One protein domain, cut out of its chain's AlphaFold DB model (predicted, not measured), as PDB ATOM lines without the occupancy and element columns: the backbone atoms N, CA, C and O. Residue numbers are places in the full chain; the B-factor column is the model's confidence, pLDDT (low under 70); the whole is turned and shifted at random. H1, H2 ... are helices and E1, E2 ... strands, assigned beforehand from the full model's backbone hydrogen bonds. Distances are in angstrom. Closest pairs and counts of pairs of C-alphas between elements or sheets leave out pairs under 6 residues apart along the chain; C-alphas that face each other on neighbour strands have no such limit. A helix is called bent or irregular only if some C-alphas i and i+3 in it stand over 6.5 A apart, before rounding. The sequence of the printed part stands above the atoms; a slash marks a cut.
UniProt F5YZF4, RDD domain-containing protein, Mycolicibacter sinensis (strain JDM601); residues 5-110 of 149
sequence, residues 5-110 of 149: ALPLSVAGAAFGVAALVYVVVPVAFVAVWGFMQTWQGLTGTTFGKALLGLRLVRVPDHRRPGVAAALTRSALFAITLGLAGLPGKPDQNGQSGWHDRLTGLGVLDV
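Overview. This is residues 5 to 110 of the 149 residues of the protein "RDD domain-containing protein" of Mycolicibacter sinensis (strain JDM601) (UniProt F5YZF4). A long helix, H2, makes a shaft with a short helix, H1, folded back along one end as a helical hairpin and a small head at the other end. The head holds H3, H4, H5 and a two-stranded antiparallel sheet, E1 - E2; H4 packs on the last part of H2, and H5 packs on H4. The printed part has 106 residues, with five named helices and two named strands in the order H1, H2, H3, E1, H4, H5, E2; its class is mostly helix. The whole is loose, with a radius of gyration of the C-alphas of 16.8 A, and spans 56 by 24 by 23 A, with H2 along much of the longest axis.

Along the chain. H1 is residues 5 to 14, 14.1 A long, and begins at C-alpha 5 (-13.115, -4.685, -27.822). H2, residues 18 to 43, is 37.1 A long and ends at C-alpha 43 (-18.610, 12.694, -10.240). It has a kink of 25 degrees near residue 25 and is neither bent nor irregular, but only just: C-alphas 22 and 25 are 6.3 A apart. H3 is residues 47 to 51, and E1 is residues 54 to 58, 13.4 A long. H4, residues 67 to 79, is 18.1 A long. H5 is residues 98 to 103, and E2, residues 105 to 109, is 13.4 A long and ends at C-alpha 109 (-16.467, 5.027, 2.187).

Arrangement. H1 and H2 form a helical hairpin and touch at a shallow tilt of 20 degrees, opposite ways; H2 does so with residues 18 to 29 alone, and the closest C-alphas, of Gly 12 and Val 21, are 5.2 A apart. H2 touches H4 with residues 34 to 42 alone, at a steep tilt of 49 degrees, opposite ways; the closest C-alphas, of Gly 41 and Val 67, are 4.1 A apart. H4 and H5, also a helical hairpin, touch at a shallow tilt of 28 degrees, opposite ways, with the C-alphas of Ala 69 and Thr 103 closest at 5.5 A. H3 touches no helix. E1 and E2 are antiparallel at 146 degrees; N 55 and O 108 are 2.8 A apart and N 106 and O 57 2.9 A, within hydrogen-bond range. In H1, H3, H4 and H5 every O i to N i+4 pair is within hydrogen-bond range, in H2 20 of 22. H1 is apart from H3, H4, H5 and both strands.

Size, cuts and confidence. The C-alphas farthest apart, of Gly 16 and Gln 92, are 55.8 A apart. The printed part has no cut. The link from H4 to H5, residues 80 to 97, is long. Mean pLDDT of the printed part is 76.9; residues 5 to 18, 20, 85 and 87 to 96 are under 70.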
ATOM      1  N   ALA A   5     -14.009  -4.228 -26.768       58.66
ATOM      2  CA  ALA A   5     -13.115  -4.685 -27.822       58.66
ATOM      3  C   ALA A   5     -13.618  -5.955 -28.530       58.66
ATOM      4  O   ALA A   5     -13.365  -6.119 -29.716       58.66
ATOM      5  N   LEU A   6     -14.350  -6.847 -27.849       61.44
ATOM      6  CA  LEU A   6     -14.771  -8.129 -28.429       61.44
ATOM      7  C   LEU A   6     -15.756  -7.960 -29.603       61.44
ATOM      8  O   LEU A   6     -15.484  -8.515 -30.666       61.44
ATOM      9  N   PRO A   7     -16.842  -7.167 -29.491       61.66
ATOM     10  CA  PRO A   7     -17.753  -6.939 -30.612       61.66
ATOM     11  C   PRO A   7     -17.095  -6.213 -31.791       61.66
ATOM     12  O   PRO A   7     -17.344  -6.579 -32.938       61.66
ATOM     13  N   LEU A   8     -16.231  -5.216 -31.536       61.34
ATOM     14  CA  LEU A   8     -15.544  -4.504 -32.620       61.34
ATOM     15  C   LEU A   8     -14.501  -5.380 -33.329       61.34
ATOM     16  O   LEU A   8     -14.379  -5.286 -34.548       61.34
ATOM     17  N   SER A   9     -13.774  -6.237 -32.608       62.97
ATOM     18  CA  SER A   9     -12.835  -7.185 -33.224       62.97
ATOM     19  C   SER A   9     -13.562  -8.222 -34.082       62.97
ATOM     20  O   SER A   9     -13.090  -8.544 -35.169       62.97
ATOM     21  N   VAL A  10     -14.736  -8.697 -33.643       67.00
ATOM     22  CA  VAL A  10     -15.586  -9.608 -34.432       67.00
ATOM     23  C   VAL A  10     -16.135  -8.911 -35.678       67.00
ATOM     24  O   VAL A  10     -16.076  -9.486 -36.760       67.00
ATOM     25  N   ALA A  11     -16.595  -7.660 -35.568       61.84
ATOM     26  CA  ALA A  11     -17.028  -6.877 -36.723       61.84
ATOM     27  C   ALA A  11     -15.870  -6.623 -37.706       61.84
ATOM     28  O   ALA A  11     -16.017  -6.844 -38.903       61.84
ATOM     29  N   GLY A  12     -14.690  -6.233 -37.218       59.12
ATOM     30  CA  GLY A  12     -13.516  -6.004 -38.063       59.12
ATOM     31  C   GLY A  12     -13.001  -7.265 -38.760       59.12
ATOM     32  O   GLY A  12     -12.613  -7.193 -39.925       59.12
ATOM     33  N   ALA A  13     -13.069  -8.423 -38.095       62.88
ATOM     34  CA  ALA A  13     -12.782  -9.718 -38.708       62.88
ATOM     35  C   ALA A  13     -13.848 -10.120 -39.746       62.88
ATOM     36  O   ALA A  13     -13.495 -10.615 -40.813       62.88
ATOM     37  N   ALA A  14     -15.133  -9.862 -39.475       61.88
ATOM     38  CA  ALA A  14     -16.242 -10.189 -40.376       61.88
ATOM     39  C   ALA A  14     -16.272  -9.321 -41.647       61.88
ATOM     40  O   ALA A  14     -16.623  -9.814 -42.714       61.88
ATOM     41  N   PHE A  15     -15.882  -8.045 -41.555       63.75
ATOM     42  CA  PHE A  15     -15.829  -7.137 -42.708       63.75
ATOM     43  C   PHE A  15     -14.517  -7.231 -43.505       63.75
ATOM     44  O   PHE A  15     -14.412  -6.612 -44.559       63.75
ATOM     45  N   GLY A  16     -13.509  -7.974 -43.028       60.62
ATOM     46  CA  GLY A  16     -12.221  -8.140 -43.720       60.62
ATOM     47  C   GLY A  16     -11.388  -6.855 -43.841       60.62
ATOM     48  O   GLY A  16     -10.378  -6.829 -44.543       60.62
ATOM     49  N   VAL A  17     -11.786  -5.777 -43.159       68.56
ATOM     50  CA  VAL A  17     -11.114  -4.477 -43.219       68.56
ATOM     51  C   VAL A  17     -10.160  -4.360 -42.037       68.56
ATOM     52  O   VAL A  17     -10.548  -3.960 -40.938       68.56
ATOM     53  N   ALA A  18      -8.884  -4.666 -42.276       65.81
ATOM     54  CA  ALA A  18      -7.818  -4.551 -41.277       65.81
ATOM     55  C   ALA A  18      -7.785  -3.160 -40.610       65.81
ATOM     56  O   ALA A  18      -7.573  -3.055 -39.403       65.81
ATOM     57  N   ALA A  19      -8.085  -2.093 -41.359       70.62
ATOM     58  CA  ALA A  19      -8.158  -0.733 -40.822       70.62
ATOM     59  C   ALA A  19      -9.197  -0.579 -39.691       70.62
ATOM     60  O   ALA A  19      -8.979   0.197 -38.764       70.62
ATOM     61  N   LEU A  20     -10.294  -1.347 -39.706       68.62
ATOM     62  CA  LEU A  20     -11.296  -1.312 -38.639       68.62
ATOM     63  C   LEU A  20     -10.707  -1.848 -37.326       68.62
ATOM     64  O   LEU A  20     -10.856  -1.241 -36.267       68.62
ATOM     65  N   VAL A  21      -9.972  -2.957 -37.404       71.88
ATOM     66  CA  VAL A  21      -9.342  -3.578 -36.234       71.88
ATOM     67  C   VAL A  21      -8.176  -2.734 -35.723       71.88
ATOM     68  O   VAL A  21      -8.064  -2.515 -34.521       71.88
ATOM     69  N   TYR A  22      -7.322  -2.226 -36.613       76.56
ATOM     70  CA  TYR A  22      -6.098  -1.525 -36.211       76.56
ATOM     71  C   TYR A  22      -6.294  -0.046 -35.867       76.56
ATOM     72  O   TYR A  22      -5.494   0.499 -35.113       76.56
ATOM     73  N   VAL A  23      -7.335   0.613 -36.385       78.62
ATOM     74  CA  VAL A  23      -7.555   2.055 -36.165       78.62
ATOM     75  C   VAL A  23      -8.816   2.305 -35.349       78.62
ATOM     76  O   VAL A  23      -8.764   3.001 -34.337       78.62
ATOM     77  N   VAL A  24      -9.948   1.714 -35.737       79.00
ATOM     78  CA  VAL A  24     -11.231   2.012 -35.079       79.00
ATOM     79  C   VAL A  24     -11.269   1.433 -33.667       79.00
ATOM     80  O   VAL A  24     -11.685   2.138 -32.749       79.00
ATOM     81  N   VAL A  25     -10.786   0.200 -33.454       80.06
ATOM     82  CA  VAL A  25     -10.769  -0.412 -32.110       80.06
ATOM     83  C   VAL A  25      -9.928   0.407 -31.121       80.06
ATOM     84  O   VAL A  25     -10.470   0.756 -30.067       80.06
ATOM     85  N   PRO A  26      -8.659   0.779 -31.403       80.56
ATOM     86  CA  PRO A  26      -7.872   1.552 -30.444       80.56
ATOM     87  C   PRO A  26      -8.431   2.956 -30.216       80.56
ATOM     88  O   PRO A  26      -8.481   3.409 -29.074       80.56
ATOM     89  N   VAL A  27      -8.912   3.629 -31.267       85.00
ATOM     90  CA  VAL A  27      -9.521   4.962 -31.138       85.00
ATOM     91  C   VAL A  27     -10.784   4.903 -30.278       85.00
ATOM     92  O   VAL A  27     -10.933   5.704 -29.353       85.00
ATOM     93  N   ALA A  28     -11.664   3.927 -30.516       81.94
ATOM     94  CA  ALA A  28     -12.862   3.725 -29.705       81.94
ATOM     95  C   ALA A  28     -12.505   3.396 -28.250       81.94
ATOM     96  O   ALA A  28     -13.117   3.933 -27.326       81.94
ATOM     97  N   PHE A  29     -11.482   2.567 -28.030       85.19
ATOM     98  CA  PHE A  29     -10.996   2.242 -26.693       85.19
ATOM     99  C   PHE A  29     -10.507   3.490 -25.945       85.19
ATOM    100  O   PHE A  29     -10.920   3.720 -24.808       85.19
ATOM    101  N   VAL A  30      -9.695   4.334 -26.588       85.62
ATOM    102  CA  VAL A  30      -9.204   5.596 -26.009       85.62
ATOM    103  C   VAL A  30     -10.353   6.567 -25.732       85.62
ATOM    104  O   VAL A  30     -10.379   7.187 -24.669       85.62
ATOM    105  N   ALA A  31     -11.335   6.664 -26.630       86.25
ATOM    106  CA  ALA A  31     -12.500   7.526 -26.442       86.25
ATOM    107  C   ALA A  31     -13.360   7.082 -25.246       86.25
ATOM    108  O   ALA A  31     -13.685   7.895 -24.379       86.25
ATOM    109  N   VAL A  32     -13.682   5.787 -25.153       87.38
ATOM    110  CA  VAL A  32     -14.439   5.220 -24.024       87.38
ATOM    111  C   VAL A  32     -13.662   5.374 -22.720       87.38
ATOM    112  O   VAL A  32     -14.232   5.756 -21.695       87.38
ATOM    113  N   TRP A  33     -12.353   5.121 -22.750       86.06
ATOM    114  CA  TRP A  33     -11.485   5.312 -21.597       86.06
ATOM    115  C   TRP A  33     -11.487   6.773 -21.130       86.06
ATOM    116  O   TRP A  33     -11.759   7.033 -19.956       86.06
ATOM    117  N   GLY A  34     -11.269   7.727 -22.036       86.44
ATOM    118  CA  GLY A  34     -11.281   9.160 -21.741       86.44
ATOM    119  C   GLY A  34     -12.629   9.645 -21.209       86.44
ATOM    120  O   GLY A  34     -12.673  10.399 -20.232       86.44
ATOM    121  N   PHE A  35     -13.736   9.154 -21.775       86.50
ATOM    122  CA  PHE A  35     -15.078   9.419 -21.263       86.50
ATOM    123  C   PHE A  35     -15.236   8.922 -19.819       86.50
ATOM    124  O   PHE A  35     -15.661   9.684 -18.951       86.50
ATOM    125  N   MET A  36     -14.818   7.686 -19.528       85.38
ATOM    126  CA  MET A  36     -14.884   7.120 -18.176       85.38
ATOM    127  C   MET A  36     -14.017   7.894 -17.173       85.38
ATOM    128  O   MET A  36     -14.456   8.129 -16.044       85.38
ATOM    129  N   GLN A  37     -12.823   8.350 -17.569       85.50
ATOM    130  CA  GLN A  37     -11.981   9.180 -16.697       85.50
ATOM    131  C   GLN A  37     -12.572  10.571 -16.470       85.50
ATOM    132  O   GLN A  37     -12.533  11.080 -15.349       85.50
ATOM    133  N   THR A  38     -13.177  11.162 -17.499       85.44
ATOM    134  CA  THR A  38     -13.867  12.452 -17.393       85.44
ATOM    135  C   THR A  38     -15.062  12.341 -16.454       85.44
ATOM    136  O   THR A  38     -15.194  13.132 -15.517       85.44
ATOM    137  N   TRP A  39     -15.879  11.300 -16.622       85.31
ATOM    138  CA  TRP A  39     -16.994  10.999 -15.734       85.31
ATOM    139  C   TRP A  39     -16.539  10.831 -14.281       85.31
ATOM    140  O   TRP A  39     -17.090  11.463 -13.377       85.31
ATOM    141  N   GLN A  40     -15.496  10.032 -14.043       86.06
ATOM    142  CA  GLN A  40     -14.935   9.827 -12.709       86.06
ATOM    143  C   GLN A  40     -14.364  11.125 -12.117       86.06
ATOM    144  O   GLN A  40     -14.533  11.377 -10.924       86.06
ATOM    145  N   GLY A  41     -13.710  11.962 -12.924       81.38
ATOM    146  CA  GLY A  41     -13.158  13.247 -12.497       81.38
ATOM    147  C   GLY A  41     -14.226  14.249 -12.054       81.38
ATOM    148  O   GLY A  41     -14.006  15.004 -11.104       81.38
ATOM    149  N   LEU A  42     -15.391  14.228 -12.707       84.19
ATOM    150  CA  LEU A  42     -16.524  15.105 -12.403       84.19
ATOM    151  C   LEU A  42     -17.389  14.588 -11.247       84.19
ATOM    152  O   LEU A  42     -17.817  15.371 -10.401       84.19
ATOM    153  N   THR A  43     -17.654  13.283 -11.195       80.44
ATOM    154  CA  THR A  43     -18.610  12.694 -10.240       80.44
ATOM    155  C   THR A  43     -17.952  12.083  -9.007       80.44
ATOM    156  O   THR A  43     -18.618  11.854  -7.996       80.44
ATOM    157  N   GLY A  44     -16.654  11.779  -9.080       81.00
ATOM    158  CA  GLY A  44     -15.956  11.003  -8.060       81.00
ATOM    159  C   GLY A  44     -16.412   9.544  -7.986       81.00
ATOM    160  O   GLY A  44     -16.051   8.842  -7.047       81.00
ATOM    161  N   THR A  45     -17.214   9.056  -8.934       83.56
ATOM    162  CA  THR A  45     -17.813   7.715  -8.873       83.56
ATOM    163  C   THR A  45     -17.643   6.966 -10.181       83.56
ATOM    164  O   THR A  45     -17.714   7.543 -11.261       83.56
ATOM    165  N   THR A  46     -17.455   5.658 -10.074       85.06
ATOM    166  CA  THR A  46     -17.598   4.704 -11.178       85.06
ATOM    167  C   THR A  46     -18.642   3.673 -10.779       85.06
ATOM    168  O   THR A  46     -18.959   3.570  -9.596       85.06
ATOM    169  N   PHE A  47     -19.163   2.897 -11.732       80.06
ATOM    170  CA  PHE A  47     -20.179   1.876 -11.449       80.06
ATOM    171  C   PHE A  47     -19.773   0.937 -10.298       80.06
ATOM    172  O   PHE A  47     -20.512   0.792  -9.330       80.06
ATOM    173  N   GLY A  48     -18.553   0.389 -10.334       79.06
ATOM    174  CA  GLY A  48     -18.051  -0.476  -9.259       79.06
ATOM    175  C   GLY A  48     -17.889   0.245  -7.917       79.06
ATOM    176  O   GLY A  48     -18.236  -0.307  -6.879       79.06
ATOM    177  N   LYS A  49     -17.426   1.502  -7.919       83.00
ATOM    178  CA  LYS A  49     -17.314   2.296  -6.685       83.00
ATOM    179  C   LYS A  49     -18.688   2.616  -6.100       83.00
ATOM    180  O   LYS A  49     -18.858   2.514  -4.896       83.00
ATOM    181  N   ALA A  50     -19.670   2.937  -6.939       81.81
ATOM    182  CA  ALA A  50     -21.031   3.215  -6.498       81.81
ATOM    183  C   ALA A  50     -21.681   1.990  -5.836       81.81
ATOM    184  O   ALA A  50     -22.305   2.141  -4.792       81.81
ATOM    185  N   LEU A  51     -21.477   0.788  -6.392       82.50
ATOM    186  CA  LEU A  51     -21.962  -0.462  -5.793       82.50
ATOM    187  C   LEU A  51     -21.354  -0.738  -4.415       82.50
ATOM    188  O   LEU A  51     -22.042  -1.232  -3.531       82.50
ATOM    189  N   LEU A  52     -20.079  -0.399  -4.229       81.94
ATOM    190  CA  LEU A  52     -19.375  -0.565  -2.958       81.94
ATOM    191  C   LEU A  52     -19.595   0.611  -1.993       81.94
ATOM    192  O   LEU A  52     -18.990   0.638  -0.929       81.94
ATOM    193  N   GLY A  53     -20.398   1.611  -2.374       82.19
ATOM    194  CA  GLY A  53     -20.564   2.836  -1.595       82.19
ATOM    195  C   GLY A  53     -19.253   3.604  -1.391       82.19
ATOM    196  O   GLY A  53     -19.061   4.278  -0.387       82.19
ATOM    197  N   LEU A  54     -18.347   3.522  -2.363       84.12
ATOM    198  CA  LEU A  54     -17.073   4.222  -2.385       84.12
ATOM    199  C   LEU A  54     -17.159   5.480  -3.249       84.12
ATOM    200  O   LEU A  54     -17.788   5.511  -4.313       84.12
ATOM    201  N   ARG A  55     -16.443   6.523  -2.838       84.62
ATOM    202  CA  ARG A  55     -16.359   7.787  -3.567       84.62
ATOM    203  C   ARG A  55     -14.936   8.313  -3.597       84.62
ATOM    204  O   ARG A  55     -14.271   8.431  -2.580       84.62
ATOM    205  N   LEU A  56     -14.474   8.649  -4.793       84.31
ATOM    206  CA  LEU A  56     -13.183   9.272  -5.023       84.31
ATOM    207  C   LEU A  56     -13.298  10.780  -4.805       84.31
ATOM    208  O   LEU A  56     -14.143  11.435  -5.420       84.31
ATOM    209  N   VAL A  57     -12.422  11.327  -3.975       85.12
ATOM    210  CA  VAL A  57     -12.355  12.757  -3.672       85.12
ATOM    211  C   VAL A  57     -10.912  13.236  -3.662       85.12
ATOM    212  O   VAL A  57      -9.972  12.448  -3.577       85.12
ATOM    213  N   ARG A  58     -10.739  14.552  -3.728       84.25
ATOM    214  CA  ARG A  58      -9.459  15.199  -3.450       84.25
ATOM    215  C   ARG A  58      -9.244  15.266  -1.937       84.25
ATOM    216  O   ARG A  58     -10.094  15.812  -1.245       84.25
ATOM    217  N   VAL A  59      -8.125  14.746  -1.438       80.44
ATOM    218  CA  VAL A  59      -7.845  14.646   0.010       80.44
ATOM    219  C   VAL A  59      -7.793  15.999   0.739       80.44
ATOM    220  O   VAL A  59      -8.420  16.094   1.790       80.44
ATOM    221  N   PRO A  60      -7.138  17.063   0.222       77.44
ATOM    222  CA  PRO A  60      -7.080  18.335   0.950       77.44
ATOM    223  C   PRO A  60      -8.450  19.009   1.118       77.44
ATOM    224  O   PRO A  60      -8.788  19.450   2.210       77.44
ATOM    225  N   ASP A  61      -9.277  19.031   0.067       77.62
ATOM    226  CA  ASP A  61     -10.494  19.862   0.052       77.62
ATOM    227  C   ASP A  61     -11.803  19.064   0.079       77.62
ATOM    228  O   ASP A  61     -12.883  19.651   0.064       77.62
ATOM    229  N   HIS A  62     -11.738  17.730   0.016       77.88
ATOM    230  CA  HIS A  62     -12.891  16.824  -0.129       77.88
ATOM    231  C   HIS A  62     -13.804  17.154  -1.328       77.88
ATOM    232  O   HIS A  62     -14.949  16.710  -1.422       77.88
ATOM    233  N   ARG A  63     -13.283  17.935  -2.282       81.19
ATOM    234  CA  ARG A  63     -13.963  18.331  -3.516       81.19
ATOM    235  C   ARG A  63     -13.836  17.247  -4.583       81.19
ATOM    236  O   ARG A  63     -13.155  16.231  -4.417       81.19
ATOM    237  N   ARG A  64     -14.513  17.491  -5.709       81.25
ATOM    238  CA  ARG A  64     -14.441  16.643  -6.902       81.25
ATOM    239  C   ARG A  64     -12.967  16.388  -7.266       81.25
ATOM    240  O   ARG A  64     -12.172  17.329  -7.206       81.25
ATOM    241  N   PRO A  65     -12.602  15.155  -7.660       81.44
ATOM    242  CA  PRO A  65     -11.230  14.806  -8.033       81.44
ATOM    243  C   PRO A  65     -10.630  15.764  -9.070       81.44
ATOM    244  O   PRO A  65      -9.483  16.198  -8.945       81.44
ATOM    245  N   GLY A  66     -11.440  16.139 -10.064       84.12
ATOM    246  CA  GLY A  66     -11.002  16.857 -11.252       84.12
ATOM    247  C   GLY A  66     -10.569  15.888 -12.353       84.12
ATOM    248  O   GLY A  66     -10.042  14.808 -12.088       84.12
ATOM    249  N   VAL A  67     -10.806  16.282 -13.606       84.06
ATOM    250  CA  VAL A  67     -10.541  15.445 -14.789       84.06
ATOM    251  C   VAL A  67      -9.047  15.155 -14.940       84.06
ATOM    252  O   VAL A  67      -8.671  14.005 -15.142       84.06
ATOM    253  N   ALA A  68      -8.192  16.164 -14.736       81.56
ATOM    254  CA  ALA A  68      -6.740  16.006 -14.808       81.56
ATOM    255  C   ALA A  68      -6.217  14.976 -13.794       81.56
ATOM    256  O   ALA A  68      -5.491  14.065 -14.166       81.56
ATOM    257  N   ALA A  69      -6.648  15.052 -12.530       82.31
ATOM    258  CA  ALA A  69      -6.203  14.112 -11.500       82.31
ATOM    259  C   ALA A  69      -6.693  12.677 -11.771       82.31
ATOM    260  O   ALA A  69      -5.946  11.722 -11.563       82.31
ATOM    261  N   ALA A  70      -7.923  12.513 -12.276       83.75
ATOM    262  CA  ALA A  70      -8.452  11.206 -12.666       83.75
ATOM    263  C   ALA A  70      -7.685  10.601 -13.857       83.75
ATOM    264  O   ALA A  70      -7.323   9.422 -13.813       83.75
ATOM    265  N   LEU A  71      -7.375  11.412 -14.875       83.88
ATOM    266  CA  LEU A  71      -6.564  11.002 -16.022       83.88
ATOM    267  C   LEU A  71      -5.149  10.611 -15.600       83.88
ATOM    268  O   LEU A  71      -4.709   9.521 -15.950       83.88
ATOM    269  N   THR A  72      -4.469  11.428 -14.789       82.69
ATOM    270  CA  THR A  72      -3.123  11.114 -14.285       82.69
ATOM    271  C   THR A  72      -3.126   9.819 -13.477       82.69
ATOM    272  O   THR A  72      -2.276   8.961 -13.696       82.69
ATOM    273  N   ARG A  73      -4.124   9.610 -12.604       82.19
ATOM    274  CA  ARG A  73      -4.278   8.358 -11.841       82.19
ATOM    275  C   ARG A  73      -4.407   7.154 -12.764       82.19
ATOM    276  O   ARG A  73      -3.748   6.142 -12.545       82.19
ATOM    277  N   SER A  74      -5.232   7.254 -13.804       81.44
ATOM    278  CA  SER A  74      -5.419   6.161 -14.757       81.44
ATOM    279  C   SER A  74      -4.203   5.932 -15.652       81.44
ATOM    280  O   SER A  74      -3.912   4.784 -15.974       81.44
ATOM    281  N   ALA A  75      -3.502   6.993 -16.050       81.81
ATOM    282  CA  ALA A  75      -2.274   6.898 -16.827       81.81
ATOM    283  C   ALA A  75      -1.170   6.215 -16.013       81.81
ATOM    284  O   ALA A  75      -0.507   5.318 -16.521       81.81
ATOM    285  N   LEU A  76      -1.040   6.551 -14.724       83.56
ATOM    286  CA  LEU A  76      -0.126   5.866 -13.809       83.56
ATOM    287  C   LEU A  76      -0.441   4.372 -13.726       83.56
ATOM    288  O   LEU A  76       0.472   3.559 -13.819       83.56
ATOM    289  N   PHE A  77      -1.715   3.991 -13.614       80.56
ATOM    290  CA  PHE A  77      -2.113   2.581 -13.636       80.56
ATOM    291  C   PHE A  77      -1.750   1.878 -14.948       80.56
ATOM    292  O   PHE A  77      -1.257   0.753 -14.905       80.56
ATOM    293  N   ALA A  78      -1.964   2.533 -16.091       81.25
ATOM    294  CA  ALA A  78      -1.640   1.972 -17.400       81.25
ATOM    295  C   ALA A  78      -0.124   1.799 -17.592       81.25
ATOM    296  O   ALA A  78       0.326   0.716 -17.955       81.25
ATOM    297  N   ILE A  79       0.666   2.833 -17.286       82.81
ATOM    298  CA  ILE A  79       2.130   2.833 -17.439       82.81
ATOM    299  C   ILE A  79       2.782   1.825 -16.491       82.81
ATOM    300  O   ILE A  79       3.709   1.119 -16.872       82.81
ATOM    301  N   THR A  80       2.292   1.736 -15.254       80.62
ATOM    302  CA  THR A  80       2.854   0.823 -14.250       80.62
ATOM    303  C   THR A  80       2.291  -0.592 -14.330       80.62
ATOM    304  O   THR A  80       2.597  -1.399 -13.455       80.62
ATOM    305  N   LEU A  81       1.456  -0.905 -15.332       78.88
ATOM    306  CA  LEU A  81       0.776  -2.202 -15.458       78.88
ATOM    307  C   LEU A  81       0.082  -2.634 -14.151       78.88
ATOM    308  O   LEU A  81       0.080  -3.802 -13.778       78.88
ATOM    309  N   GLY A  82      -0.488  -1.678 -13.416       71.62
ATOM    310  CA  GLY A  82      -1.146  -1.950 -12.138       71.62
ATOM    311  C   GLY A  82      -0.266  -1.863 -10.891       71.62
ATOM    312  O   GLY A  82      -0.818  -1.766  -9.796       71.62
ATOM    313  N   LEU A  83       1.066  -1.816 -11.014       75.00
ATOM    314  CA  LEU A  83       1.977  -1.798  -9.859       75.00
ATOM    315  C   LEU A  83       1.792  -0.566  -8.969       75.00
ATOM    316  O   LEU A  83       1.947  -0.663  -7.753       75.00
ATOM    317  N   ALA A  84       1.382   0.577  -9.529       71.25
ATOM    318  CA  ALA A  84       1.090   1.768  -8.731       71.25
ATOM    319  C   ALA A  84      -0.070   1.562  -7.737       71.25
ATOM    320  O   ALA A  84      -0.214   2.358  -6.804       71.25
ATOM    321  N   GLY A  85      -0.885   0.517  -7.928       63.75
ATOM    322  CA  GLY A  85      -1.965   0.091  -7.041       63.75
ATOM    323  C   GLY A  85      -1.513  -0.633  -5.776       63.75
ATOM    324  O   GLY A  85      -2.326  -0.803  -4.871       63.75
ATOM    325  N   LEU A  86      -0.245  -1.045  -5.694       72.94
ATOM    326  CA  LEU A  86       0.262  -1.754  -4.528       72.94
ATOM    327  C   LEU A  86       0.269  -0.838  -3.293       72.94
ATOM    328  O   LEU A  86       0.656   0.335  -3.396       72.94
ATOM    329  N   PRO A  87      -0.149  -1.356  -2.123       65.69
ATOM    330  CA  PRO A  87      -0.068  -0.615  -0.878       65.69
ATOM    331  C   PRO A  87       1.408  -0.380  -0.540       65.69
ATOM    332  O   PRO A  87       2.174  -1.308  -0.294       65.69
ATOM    333  N   GLY A  88       1.816   0.882  -0.571       67.06
ATOM    334  CA  GLY A  88       3.071   1.344  -0.007       67.06
ATOM    335  C   GLY A  88       2.934   1.608   1.491       67.06
ATOM    336  O   GLY A  88       1.931   1.275   2.125       67.06
ATOM    337  N   LYS A  89       3.949   2.261   2.070       67.62
ATOM    338  CA  LYS A  89       3.833   2.793   3.433       67.62
ATOM    339  C   LYS A  89       2.598   3.704   3.506       67.62
ATOM    340  O   LYS A  89       2.415   4.488   2.581       67.62
ATOM    341  N   PRO A  90       1.766   3.638   4.551       62.47
ATOM    342  CA  PRO A  90       0.710   4.621   4.768       62.47
ATOM    343  C   PRO A  90       1.329   6.014   4.913       62.47
ATOM    344  O   PRO A  90       2.354   6.169   5.577       62.47
ATOM    345  N   ASP A  91       0.765   7.017   4.241       65.56
ATOM    346  CA  ASP A  91       1.105   8.418   4.521       65.56
ATOM    347  C   ASP A  91       0.308   8.949   5.726       65.56
ATOM    348  O   ASP A  91      -0.717   8.369   6.087       65.56
ATOM    349  N   GLN A  92       0.719  10.087   6.294       58.84
ATOM    350  CA  GLN A  92       0.000  10.795   7.368       58.84
ATOM    351  C   GLN A  92      -1.455  11.119   6.984       58.84
ATOM    352  O   GLN A  92      -2.332  11.168   7.840       58.84
ATOM    353  N   ASN A  93      -1.724  11.247   5.682       59.62
ATOM    354  CA  ASN A  93      -3.052  11.494   5.118       59.62
ATOM    355  C   ASN A  93      -3.857  10.213   4.803       59.62
ATOM    356  O   ASN A  93      -4.845  10.281   4.074       59.62
ATOM    357  N   GLY A  94      -3.426   9.035   5.273       61.25
ATOM    358  CA  GLY A  94      -4.138   7.762   5.077       61.25
ATOM    359  C   GLY A  94      -4.063   7.185   3.657       61.25
ATOM    360  O   GLY A  94      -4.767   6.232   3.335       61.25
ATOM    361  N   GLN A  95      -3.209   7.740   2.792       67.38
ATOM    362  CA  GLN A  95      -3.034   7.282   1.412       67.38
ATOM    363  C   GLN A  95      -2.043   6.112   1.373       67.38
ATOM    364  O   GLN A  95      -0.854   6.289   1.658       67.38
ATOM    365  N   SER A  96      -2.532   4.918   1.030       66.44
ATOM    366  CA  SER A  96      -1.724   3.693   0.967       66.44
ATOM    367  C   SER A  96      -1.107   3.454  -0.415       66.44
ATOM    368  O   SER A  96       0.005   2.946  -0.499       66.44
ATOM    369  N   GLY A  97      -1.770   3.842  -1.507       74.06
ATOM    370  CA  GLY A  97      -1.272   3.635  -2.870       74.06
ATOM    371  C   GLY A  97      -0.359   4.759  -3.374       74.06
ATOM    372  O   GLY A  97      -0.637   5.941  -3.170       74.06
ATOM    373  N   TRP A  98       0.694   4.412  -4.121       75.31
ATOM    374  CA  TRP A  98       1.564   5.401  -4.787       75.31
ATOM    375  C   TRP A  98       0.792   6.264  -5.792       75.31
ATOM    376  O   TRP A  98       1.029   7.465  -5.910       75.31
ATOM    377  N   HIS A  99      -0.179   5.663  -6.479       78.69
ATOM    378  CA  HIS A  99      -1.068   6.360  -7.405       78.69
ATOM    379  C   HIS A  99      -1.941   7.426  -6.725       78.69
ATOM    380  O   HIS A  99      -2.209   8.470  -7.316       78.69
ATOM    381  N   ASP A 100      -2.371   7.180  -5.489       77.69
ATOM    382  CA  ASP A 100      -3.191   8.108  -4.710       77.69
ATOM    383  C   ASP A 100      -2.344   9.274  -4.187       77.69
ATOM    384  O   ASP A 100      -2.744  10.428  -4.332       77.69
ATOM    385  N   ARG A 101      -1.106   8.985  -3.759       75.19
ATOM    386  CA  ARG A 101      -0.094   9.982  -3.358       75.19
ATOM    387  C   ARG A 101       0.258  10.962  -4.465       75.19
ATOM    388  O   ARG A 101       0.217  12.170  -4.258       75.19
ATOM    389  N   LEU A 102       0.560  10.453  -5.658       77.19
ATOM    390  CA  LEU A 102       0.940  11.291  -6.799       77.19
ATOM    391  C   LEU A 102      -0.221  12.142  -7.325       77.19
ATOM    392  O   LEU A 102       0.006  13.173  -7.953       77.19
ATOM    393  N   THR A 103      -1.463  11.715  -7.096       78.81
ATOM    394  CA  THR A 103      -2.651  12.396  -7.634       78.81
ATOM    395  C   THR A 103      -3.398  13.218  -6.586       78.81
ATOM    396  O   THR A 103      -4.271  14.009  -6.946       78.81
ATOM    397  N   GLY A 104      -3.057  13.063  -5.302       78.88
ATOM    398  CA  GLY A 104      -3.751  13.696  -4.180       78.88
ATOM    399  C   GLY A 104      -5.202  13.229  -4.032       78.88
ATOM    400  O   GLY A 104      -6.047  13.968  -3.511       78.88
ATOM    401  N   LEU A 105      -5.513  12.037  -4.548       82.44
ATOM    402  CA  LEU A 105      -6.854  11.465  -4.555       82.44
ATOM    403  C   LEU A 105      -6.980  10.402  -3.470       82.44
ATOM    404  O   LEU A 105      -6.076   9.609  -3.254       82.44
ATOM    405  N   GLY A 106      -8.127  10.389  -2.802       82.50
ATOM    406  CA  GLY A 106      -8.468   9.414  -1.778       82.50
ATOM    407  C   GLY A 106      -9.819   8.783  -2.069       82.50
ATOM    408  O   GLY A 106     -10.698   9.407  -2.674       82.50
ATOM    409  N   VAL A 107      -9.980   7.531  -1.655       82.12
ATOM    410  CA  VAL A 107     -11.268   6.838  -1.687       82.12
ATOM    411  C   VAL A 107     -11.889   6.927  -0.299       82.12
ATOM    412  O   VAL A 107     -11.289   6.503   0.680       82.12
ATOM    413  N   LEU A 108     -13.090   7.487  -0.236       82.44
ATOM    414  CA  LEU A 108     -13.918   7.543   0.958       82.44
ATOM    415  C   LEU A 108     -15.013   6.489   0.876       82.44
ATOM    416  O   LEU A 108     -15.652   6.338  -0.167       82.44
ATOM    417  N   ASP A 109     -15.267   5.827   1.995       83.12
ATOM    418  CA  ASP A 109     -16.467   5.027   2.187       83.12
ATOM    419  C   ASP A 109     -17.622   5.942   2.618       83.12
ATOM    420  O   ASP A 109     -17.625   6.513   3.712       83.12
ATOM    421  N   VAL A 110     -18.593   6.124   1.723       81.56
ATOM    422  CA  VAL A 110     -19.784   6.947   1.970       81.56
ATOM    423  C   VAL A 110     -20.934   6.153   2.587       81.56
ATOM    424  O   VAL A 110     -21.992   6.726   2.829       81.56
TER     425      VAL A 110